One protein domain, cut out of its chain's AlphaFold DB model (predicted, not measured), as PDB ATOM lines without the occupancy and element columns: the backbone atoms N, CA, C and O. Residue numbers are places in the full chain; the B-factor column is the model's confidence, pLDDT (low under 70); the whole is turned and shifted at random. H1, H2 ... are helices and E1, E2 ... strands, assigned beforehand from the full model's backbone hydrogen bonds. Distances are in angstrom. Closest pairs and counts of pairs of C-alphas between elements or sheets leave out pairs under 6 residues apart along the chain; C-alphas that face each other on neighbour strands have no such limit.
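AT A GLANCE: This is residues 50 to 71 and 78 to 119 of the 124 residues of an uncharacterized protein of Deltaproteobacteria bacterium RBG_16_49_23 (UniProt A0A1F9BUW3). A single sheet of five antiparallel strands, strongly twisted and curled like part of a barrel that stays unclosed, has one helix leading off from the end of its last strand. Helix H1 meets the sheet with its first turn, and residues 110 to 119 stick out from the body. The printed part has 64 residues, with named elements in the order E1, E2, E3, E4, E5, H1; the sheet's order is E2, E1, E3, E4, E5, and the class is mixed, helices and strands. The whole is compact, with a radius of gyration of the C-alphas of 11.8 A and spans of 32 by 30 by 21 A.

HOW THE PARTS SIT: Inner strand E1, residues 51 to 58, has edge strand E2, residues 61 to 66, as its hairpin partner at 144 degrees, with N 56 and O 63 at 3.0 A. E1 is also the antiparallel neighbour of E3, residues 81 to 86, at 137 degrees, with N 53 and O 83 at 2.9 A. E3, E4, residues 91 to 96, and E5, residues 99 to 104, form a meander, each strand the antiparallel neighbour of the one before. E3 and E4 are a hairpin at 164 degrees, with N 84 and O 93 at 2.9 A. E4 and E5 are a hairpin at 150 degrees, with N 94 and O 102 at 2.9 A. Edge strands E2 and E5 are apart. H1, residues 106 to 118, is on the sheet but only grazes it, with residues 106 to 109; the closest C-alphas of E4 and H1, Arg 91 and Trp 106, are 4.8 A apart. In H1 every O i to N i+4 pair is within hydrogen-bond range.

IN THESE COORDINATES: E1 spans 21.9 A from C-alpha 51 at (-12.823, 18.708, -22.822). H1 spans 18.5 A and ends at C-alpha 118, (-4.050, 22.161, 0.077).

THE WHOLE: The C-alphas farthest apart, those of His 98 and Leu 119, are 34.1 A apart. Residues 72 to 77 are not printed, with 8.9 A between C-alphas 71 and 78. Of the links printed whole, none is long. The mean pLDDT of the printed part is 79.0; residues 59 to 61, 67 to 71, 78 to 80 and 113 to 119 are under 70.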
ATOM      1  N   ASP A  50     -12.135  15.266 -25.084       93.69
ATOM      2  CA  ASP A  50     -13.271  15.130 -24.174       93.69
ATOM      3  C   ASP A  50     -13.639  16.500 -23.579       93.69
ATOM      4  O   ASP A  50     -14.816  16.842 -23.496       93.69
ATOM      5  N   GLU A  51     -12.631  17.323 -23.261       90.50
ATOM      6  CA  GLU A  51     -12.823  18.708 -22.822       90.50
ATOM      7  C   GLU A  51     -11.870  19.696 -23.502       90.50
ATOM      8  O   GLU A  51     -10.737  19.375 -23.870       90.50
ATOM      9  N   GLN A  52     -12.355  20.931 -23.656       89.88
ATOM     10  CA  GLN A  52     -11.606  22.060 -24.204       89.88
ATOM     11  C   GLN A  52     -11.668  23.240 -23.239       89.88
ATOM     12  O   GLN A  52     -12.738  23.618 -22.762       89.88
ATOM     13  N   ALA A  53     -10.517  23.851 -23.009       87.75
ATOM     14  CA  ALA A  53     -10.360  25.053 -22.212       87.75
ATOM     15  C   ALA A  53      -9.331  25.980 -22.871       87.75
ATOM     16  O   ALA A  53      -8.713  25.628 -23.877       87.75
ATOM     17  N   THR A  54      -9.145  27.167 -22.309       86.12
ATOM     18  CA  THR A  54      -8.044  28.062 -22.680       86.12
ATOM     19  C   THR A  54      -7.046  28.175 -21.544       86.12
ATOM     20  O   THR A  54      -7.357  27.829 -20.402       86.12
ATOM     21  N   TRP A  55      -5.833  28.633 -21.850       84.50
ATOM     22  CA  TRP A  55      -4.838  28.895 -20.818       84.50
ATOM     23  C   TRP A  55      -4.134  30.236 -20.968       84.50
ATOM     24  O   TRP A  55      -3.913  30.757 -22.064       84.50
ATOM     25  N   THR A  56      -3.737  30.782 -19.829       81.19
ATOM     26  CA  THR A  56      -2.898  31.973 -19.722       81.19
ATOM     27  C   THR A  56      -1.691  31.672 -18.843       81.19
ATOM     28  O   THR A  56      -1.666  30.683 -18.107       81.19
ATOM     29  N   VAL A  57      -0.664  32.512 -18.953       73.75
ATOM     30  CA  VAL A  57       0.438  32.529 -17.988       73.75
ATOM     31  C   VAL A  57       0.245  33.742 -17.101       73.75
ATOM     32  O   VAL A  57       0.307  34.870 -17.587       73.75
ATOM     33  N   GLU A  58       0.043  33.515 -15.811       70.88
ATOM     34  CA  GLU A  58       0.012  34.569 -14.800       70.88
ATOM     35  C   GLU A  58       1.031  34.225 -13.713       70.88
ATOM     36  O   GLU A  58       1.072  33.098 -13.220       70.88
ATOM     37  N   GLY A  59       1.936  35.158 -13.395       68.88
ATOM     38  CA  GLY A  59       2.984  34.927 -12.390       68.88
ATOM     39  C   GLY A  59       3.915  33.740 -12.690       68.88
ATOM     40  O   GLY A  59       4.451  33.136 -11.767       68.88
ATOM     41  N   GLY A  60       4.084  33.367 -13.967       68.69
ATOM     42  CA  GLY A  60       4.880  32.201 -14.377       68.69
ATOM     43  C   GLY A  60       4.166  30.853 -14.230       68.69
ATOM     44  O   GLY A  60       4.795  29.813 -14.419       68.69
ATOM     45  N   GLN A  61       2.867  30.844 -13.915       67.00
ATOM     46  CA  GLN A  61       2.062  29.631 -13.796       67.00
ATOM     47  C   GLN A  61       0.986  29.559 -14.879       67.00
ATOM     48  O   GLN A  61       0.407  30.573 -15.266       67.00
ATOM     49  N   TYR A  62       0.713  28.341 -15.353       71.50
ATOM     50  CA  TYR A  62      -0.387  28.063 -16.271       71.50
ATOM     51  C   TYR A  62      -1.715  28.102 -15.511       71.50
ATOM     52  O   TYR A  62      -1.924  27.296 -14.606       71.50
ATOM     53  N   GLN A  63      -2.612  29.004 -15.896       76.50
ATOM     54  CA  GLN A  63      -3.997  29.001 -15.425       76.50
ATOM     55  C   GLN A  63      -4.912  28.495 -16.535       76.50
ATOM     56  O   GLN A  63      -4.831  28.980 -17.662       76.50
ATOM     57  N   ILE A  64      -5.771  27.522 -16.217       78.88
ATOM     58  CA  ILE A  64      -6.758  26.969 -17.151       78.88
ATOM     59  C   ILE A  64      -8.111  27.627 -16.890       78.88
ATOM     60  O   ILE A  64      -8.621  27.595 -15.771       78.88
ATOM     61  N   THR A  65      -8.720  28.172 -17.937       76.19
ATOM     62  CA  THR A  65     -10.071  28.728 -17.902       76.19
ATOM     63  C   THR A  65     -11.005  27.856 -18.736       76.19
ATOM     64  O   THR A  65     -10.901  27.791 -19.963       76.19
ATOM     65  N   TYR A  66     -11.932  27.177 -18.063       71.69
ATOM     66  CA  TYR A  66     -12.954  26.342 -18.695       71.69
ATOM     67  C   TYR A  66     -14.107  27.207 -19.233       71.69
ATOM     68  O   TYR A  66     -14.453  28.230 -18.646       71.69
ATOM     69  N   GLY A  67     -14.718  26.801 -20.349       55.28
ATOM     70  CA  GLY A  67     -15.949  27.418 -20.870       55.28
ATOM     71  C   GLY A  67     -15.775  28.635 -21.789       55.28
ATOM     72  O   GLY A  67     -16.719  28.997 -22.485       55.28
ATOM     73  N   LEU A  68     -14.579  29.222 -21.880       54.06
ATOM     74  CA  LEU A  68     -14.271  30.271 -22.855       54.06
ATOM     75  C   LEU A  68     -13.363  29.700 -23.946       54.06
ATOM     76  O   LEU A  68     -12.170  29.501 -23.724       54.06
ATOM     77  N   ARG A  69     -13.918  29.465 -25.142       53.06
ATOM     78  CA  ARG A  69     -13.109  29.442 -26.372       53.06
ATOM     79  C   ARG A  69     -12.507  30.827 -26.530       53.06
ATOM     80  O   ARG A  69     -13.244  31.787 -26.339       53.06
ATOM     81  N   GLY A  70     -11.215  30.915 -26.850       51.78
ATOM     82  CA  GLY A  70     -10.474  32.174 -26.956       51.78
ATOM     83  C   GLY A  70     -11.296  33.257 -27.649       51.78
ATOM     84  O   GLY A  70     -11.415  33.266 -28.869       51.78
ATOM     85  N   VAL A  71     -11.918  34.129 -26.855       42.25
ATOM     86  CA  VAL A  71     -12.732  35.221 -27.378       42.25
ATOM     87  C   VAL A  71     -11.745  36.272 -27.861       42.25
ATOM     88  O   VAL A  71     -10.927  36.771 -27.077       42.25
ATOM     89  N   LYS A  78      -4.240  37.692 -30.332       49.69
ATOM     90  CA  LYS A  78      -4.216  36.976 -29.060       49.69
ATOM     91  C   LYS A  78      -3.804  35.554 -29.406       49.69
ATOM     92  O   LYS A  78      -4.469  34.908 -30.210       49.69
ATOM     93  N   ALA A  79      -2.669  35.110 -28.871       57.59
ATOM     94  CA  ALA A  79      -2.170  33.761 -29.100       57.59
ATOM     95  C   ALA A  79      -3.286  32.739 -28.825       57.59
ATOM     96  O   ALA A  79      -3.935  32.797 -27.777       57.59
ATOM     97  N   PHE A  80      -3.535  31.841 -29.783       68.56
ATOM     98  CA  PHE A  80      -4.525  30.773 -29.639       68.56
ATOM     99  C   PHE A  80      -4.001  29.762 -28.622       68.56
ATOM    100  O   PHE A  80      -3.260  28.843 -28.981       68.56
ATOM    101  N   ASN A  81      -4.323  30.000 -27.353       86.12
ATOM    102  CA  ASN A  81      -3.892  29.189 -26.228       86.12
ATOM    103  C   ASN A  81      -4.997  28.206 -25.841       86.12
ATOM    104  O   ASN A  81      -5.828  28.510 -24.984       86.12
ATOM    105  N   ASP A  82      -4.993  27.031 -26.463       89.50
ATOM    106  CA  ASP A  82      -5.973  25.980 -26.190       89.50
ATOM    107  C   ASP A  82      -5.404  24.934 -25.230       89.50
ATOM    108  O   ASP A  82      -4.225  24.581 -25.288       89.50
ATOM    109  N   VAL A  83      -6.264  24.398 -24.372       91.56
ATOM    110  CA  VAL A  83      -6.002  23.207 -23.565       91.56
ATOM    111  C   VAL A  83      -6.996  22.138 -23.950       91.56
ATOM    112  O   VAL A  83      -8.205  22.364 -23.895       91.56
ATOM    113  N   TRP A  84      -6.493  20.970 -24.327       94.00
ATOM    114  CA  TRP A  84      -7.308  19.812 -24.670       94.00
ATOM    115  C   TRP A  84      -7.069  18.689 -23.677       94.00
ATOM    116  O   TRP A  84      -5.923  18.304 -23.435       94.00
ATOM    117  N   ILE A  85      -8.155  18.148 -23.135       93.69
ATOM    118  CA  ILE A  85      -8.119  17.052 -22.172       93.69
ATOM    119  C   ILE A  85      -8.726  15.817 -22.835       93.69
ATOM    120  O   ILE A  85      -9.836  15.854 -23.366       93.69
ATOM    121  N   TYR A  86      -7.960  14.733 -22.816       94.25
ATOM    122  CA  TYR A  86      -8.317  13.415 -23.320       94.25
ATOM    123  C   TYR A  86      -8.303  12.439 -22.138       94.25
ATOM    124  O   TYR A  86      -7.252  11.901 -21.770       94.25
ATOM    125  N   TYR A  87      -9.461  12.231 -21.515       92.56
ATOM    126  CA  TYR A  87      -9.620  11.397 -20.325       92.56
ATOM    127  C   TYR A  87      -9.272   9.943 -20.602       92.56
ATOM    128  O   TYR A  87      -8.527   9.330 -19.840       92.56
ATOM    129  N   LYS A  88      -9.739   9.400 -21.732       92.50
ATOM    130  CA  LYS A  88      -9.485   7.995 -22.096       92.50
ATOM    131  C   LYS A  88      -7.995   7.711 -22.293       92.50
ATOM    132  O   LYS A  88      -7.527   6.622 -21.982       92.50
ATOM    133  N   GLN A  89      -7.248   8.692 -22.793       92.75
ATOM    134  CA  GLN A  89      -5.808   8.607 -23.026       92.75
ATOM    135  C   GLN A  89      -4.989   9.071 -21.811       92.75
ATOM    136  O   GLN A  89      -3.760   8.973 -21.837       92.75
ATOM    137  N   ASN A  90      -5.644   9.568 -20.754       94.31
ATOM    138  CA  ASN A  90      -5.012  10.180 -19.588       94.31
ATOM    139  C   ASN A  90      -3.980  11.239 -20.012       94.31
ATOM    140  O   ASN A  90      -2.786  11.152 -19.691       94.31
ATOM    141  N   ARG A  91      -4.414  12.202 -20.832       94.44
ATOM    142  CA  ARG A  91      -3.553  13.266 -21.363       94.44
ATOM    143  C   ARG A  91      -4.216  14.627 -21.292       94.44
ATOM    144  O   ARG A  91      -5.390  14.779 -21.609       94.44
ATOM    145  N   ILE A  92      -3.400  15.619 -20.959       94.06
ATOM    146  CA  ILE A  92      -3.699  17.036 -21.126       94.06
ATOM    147  C   ILE A  92      -2.649  17.650 -22.050       94.06
ATOM    148  O   ILE A  92      -1.446  17.445 -21.866       94.06
ATOM    149  N   LEU A  93      -3.111  18.362 -23.071       94.12
ATOM    150  CA  LEU A  93      -2.293  18.947 -24.128       94.12
ATOM    151  C   LEU A  93      -2.481  20.463 -24.132       94.12
ATOM    152  O   LEU A  93      -3.607  20.947 -24.218       94.12
ATOM    153  N   PHE A  94      -1.375  21.198 -24.081       92.19
ATOM    154  CA  PHE A  94      -1.355  22.654 -24.158       92.19
ATOM    155  C   PHE A  94      -0.891  23.067 -25.547       92.19
ATOM    156  O   PHE A  94       0.180  22.652 -26.003       92.19
ATOM    157  N   PHE A  95      -1.675  23.911 -26.201       91.44
ATOM    158  CA  PHE A  95      -1.382  24.456 -27.516       91.44
ATOM    159  C   PHE A  95      -1.189  25.964 -27.439       91.44
ATOM    160  O   PHE A  95      -1.920  26.636 -26.722       91.44
ATOM    161  N   ALA A  96      -0.240  26.485 -28.209       88.88
ATOM    162  CA  ALA A  96      -0.138  27.901 -28.541       88.88
ATOM    163  C   ALA A  96      -0.041  28.028 -30.061       88.88
ATOM    164  O   ALA A  96       0.762  27.332 -30.687       88.88
ATOM    165  N   ASN A  97      -0.845  28.899 -30.672       88.62
ATOM    166  CA  ASN A  97      -0.838  29.127 -32.124       88.62
ATOM    167  C   ASN A  97      -0.960  27.816 -32.931       88.62
ATOM    168  O   ASN A  97      -0.208  27.574 -33.877       88.62
ATOM    169  N   HIS A  98      -1.879  26.938 -32.516       89.56
ATOM    170  CA  HIS A  98      -2.131  25.619 -33.121       89.56
ATOM    171  C   HIS A  98      -0.966  24.616 -33.054       89.56
ATOM    172  O   HIS A  98      -0.932  23.628 -33.801       89.56
ATOM    173  N   ARG A  99       0.008  24.846 -32.167       91.88
ATOM    174  CA  ARG A  99       1.177  23.983 -31.962       91.88
ATOM    175  C   ARG A  99       1.234  23.496 -30.526       91.88
ATOM    176  O   ARG A  99       1.039  24.285 -29.610       91.88
ATOM    177  N   LEU A 100       1.515  22.209 -30.334       93.19
ATOM    178  CA  LEU A 100       1.720  21.636 -29.009       93.19
ATOM    179  C   LEU A 100       2.928  22.316 -28.362       93.19
ATOM    180  O   LEU A 100       4.007  22.316 -28.949       93.19
ATOM    181  N   VAL A 101       2.753  22.869 -27.168       92.44
ATOM    182  CA  VAL A 101       3.843  23.474 -26.388       92.44
ATOM    183  C   VAL A 101       4.219  22.627 -25.183       92.44
ATOM    184  O   VAL A 101       5.397  22.533 -24.850       92.44
ATOM    185  N   ALA A 102       3.240  21.968 -24.566       90.94
ATOM    186  CA  ALA A 102       3.448  21.093 -23.424       90.94
ATOM    187  C   ALA A 102       2.385  19.993 -23.391       90.94
ATOM    188  O   ALA A 102       1.287  20.145 -23.927       90.94
ATOM    189  N   ASN A 103       2.718  18.877 -22.755       93.31
ATOM    190  CA  ASN A 103       1.782  17.795 -22.492       93.31
ATOM    191  C   ASN A 103       2.115  17.135 -21.157       93.31
ATOM    192  O   ASN A 103       3.283  17.057 -20.781       93.31
ATOM    193  N   TYR A 104       1.085  16.646 -20.476       91.88
ATOM    194  CA  TYR A 104       1.216  15.938 -19.208       91.88
ATOM    195  C   TYR A 104       0.219  14.783 -19.153       91.88
ATOM    196  O   TYR A 104      -0.744  14.727 -19.929       91.88
ATOM    197  N   LYS A 105       0.427  13.860 -18.211       93.62
ATOM    198  CA  LYS A 105      -0.649  12.954 -17.809       93.62
ATOM    199  C   LYS A 105      -1.704  13.749 -17.053       93.62
ATOM    200  O   LYS A 105      -1.362  14.632 -16.267       93.62
ATOM    201  N   TRP A 106      -2.969  13.440 -17.299       92.12
ATOM    202  CA  TRP A 106      -4.070  14.130 -16.635       92.12
ATOM    203  C   TRP A 106      -4.052  13.884 -15.123       92.12
ATOM    204  O   TRP A 106      -4.144  14.837 -14.353       92.12
ATOM    205  N   ASP A 107      -3.815  12.647 -14.694       91.69
ATOM    206  CA  ASP A 107      -3.763  12.309 -13.266       91.69
ATOM    207  C   ASP A 107      -2.644  13.055 -12.521       91.69
ATOM    208  O   ASP A 107      -2.849  13.547 -11.410       91.69
ATOM    209  N   ASP A 108      -1.463  13.166 -13.136       89.75
ATOM    210  CA  ASP A 108      -0.320  13.878 -12.548       89.75
ATOM    211  C   ASP A 108      -0.613  15.381 -12.452       89.75
ATOM    212  O   ASP A 108      -0.302  16.022 -11.447       89.75
ATOM    213  N   TYR A 109      -1.280  15.932 -13.471       86.19
ATOM    214  CA  TYR A 109      -1.724  17.322 -13.473       86.19
ATOM    215  C   TYR A 109      -2.735  17.597 -12.349       86.19
ATOM    216  O   TYR A 109      -2.600  18.581 -11.622       86.19
ATOM    217  N   GLN A 110      -3.713  16.706 -12.150       83.75
ATOM    218  CA  GLN A 110      -4.704  16.843 -11.081       83.75
ATOM    219  C   GLN A 110      -4.085  16.784  -9.683       83.75
ATOM    220  O   GLN A 110      -4.503  17.541  -8.807       83.75
ATOM    221  N   LYS A 111      -3.104  15.902  -9.455       81.81
ATOM    222  CA  LYS A 111      -2.401  15.825  -8.163       81.81
ATOM    223  C   LYS A 111      -1.681  17.131  -7.848       81.81
ATOM    224  O   LYS A 111      -1.884  17.686  -6.773       81.81
ATOM    225  N   GLY A 112      -0.937  17.666  -8.819       74.44
ATOM    226  CA  GLY A 112      -0.241  18.942  -8.659       74.44
ATOM    227  C   GLY A 112      -1.177  20.137  -8.431       74.44
ATOM    228  O   GLY A 112      -0.809  21.067  -7.720       74.44
ATOM    229  N   ASP A 113      -2.390  20.128  -8.995       68.12
ATOM    230  CA  ASP A 113      -3.398  21.171  -8.731       68.12
ATOM    231  C   ASP A 113      -4.019  21.048  -7.327       68.12
ATOM    232  O   ASP A 113      -4.241  22.054  -6.652       68.12
ATOM    233  N   ARG A 114      -4.267  19.818  -6.855       61.03
ATOM    234  CA  ARG A 114      -4.806  19.563  -5.508       61.03
ATOM    235  C   ARG A 114      -3.815  19.938  -4.415       61.03
ATOM    236  O   ARG A 114      -4.188  20.667  -3.505       61.03
ATOM    237  N   GLU A 115      -2.553  19.541  -4.549       61.47
ATOM    238  CA  GLU A 115      -1.506  19.893  -3.580       61.47
ATOM    239  C   GLU A 115      -1.332  21.416  -3.452       61.47
ATOM    240  O   GLU A 115      -1.144  21.933  -2.354       61.47
ATOM    241  N   LYS A 116      -1.483  22.170  -4.550       59.88
ATOM    242  CA  LYS A 116      -1.466  23.642  -4.514       59.88
ATOM    243  C   LYS A 116      -2.669  24.253  -3.793       59.88
ATOM    244  O   LYS A 116      -2.518  25.310  -3.188       59.88
ATOM    245  N   LYS A 117      -3.843  23.620  -3.862       55.00
ATOM    246  CA  LYS A 117      -5.049  24.043  -3.126       55.00
ATOM    247  C   LYS A 117      -4.986  23.680  -1.642       55.00
ATOM    248  O   LYS A 117      -5.648  24.329  -0.839       55.00
ATOM    249  N   GLU A 118      -4.207  22.662  -1.291       44.47
ATOM    250  CA  GLU A 118      -4.050  22.161   0.077       44.47
ATOM    251  C   GLU A 118      -2.890  22.810   0.848       44.47
ATOM    252  O   GLU A 118      -2.806  22.641   2.065       44.47
ATOM    253  N   LEU A 119      -2.024  23.596   0.194       36.94
ATOM    254  CA  LEU A 119      -1.061  24.435   0.907       36.94
ATOM    255  C   LEU A 119      -1.832  25.464   1.754       36.94
ATOM    256  O   LEU A 119      -2.518  26.319   1.185       36.94
TER     257      LEU A 119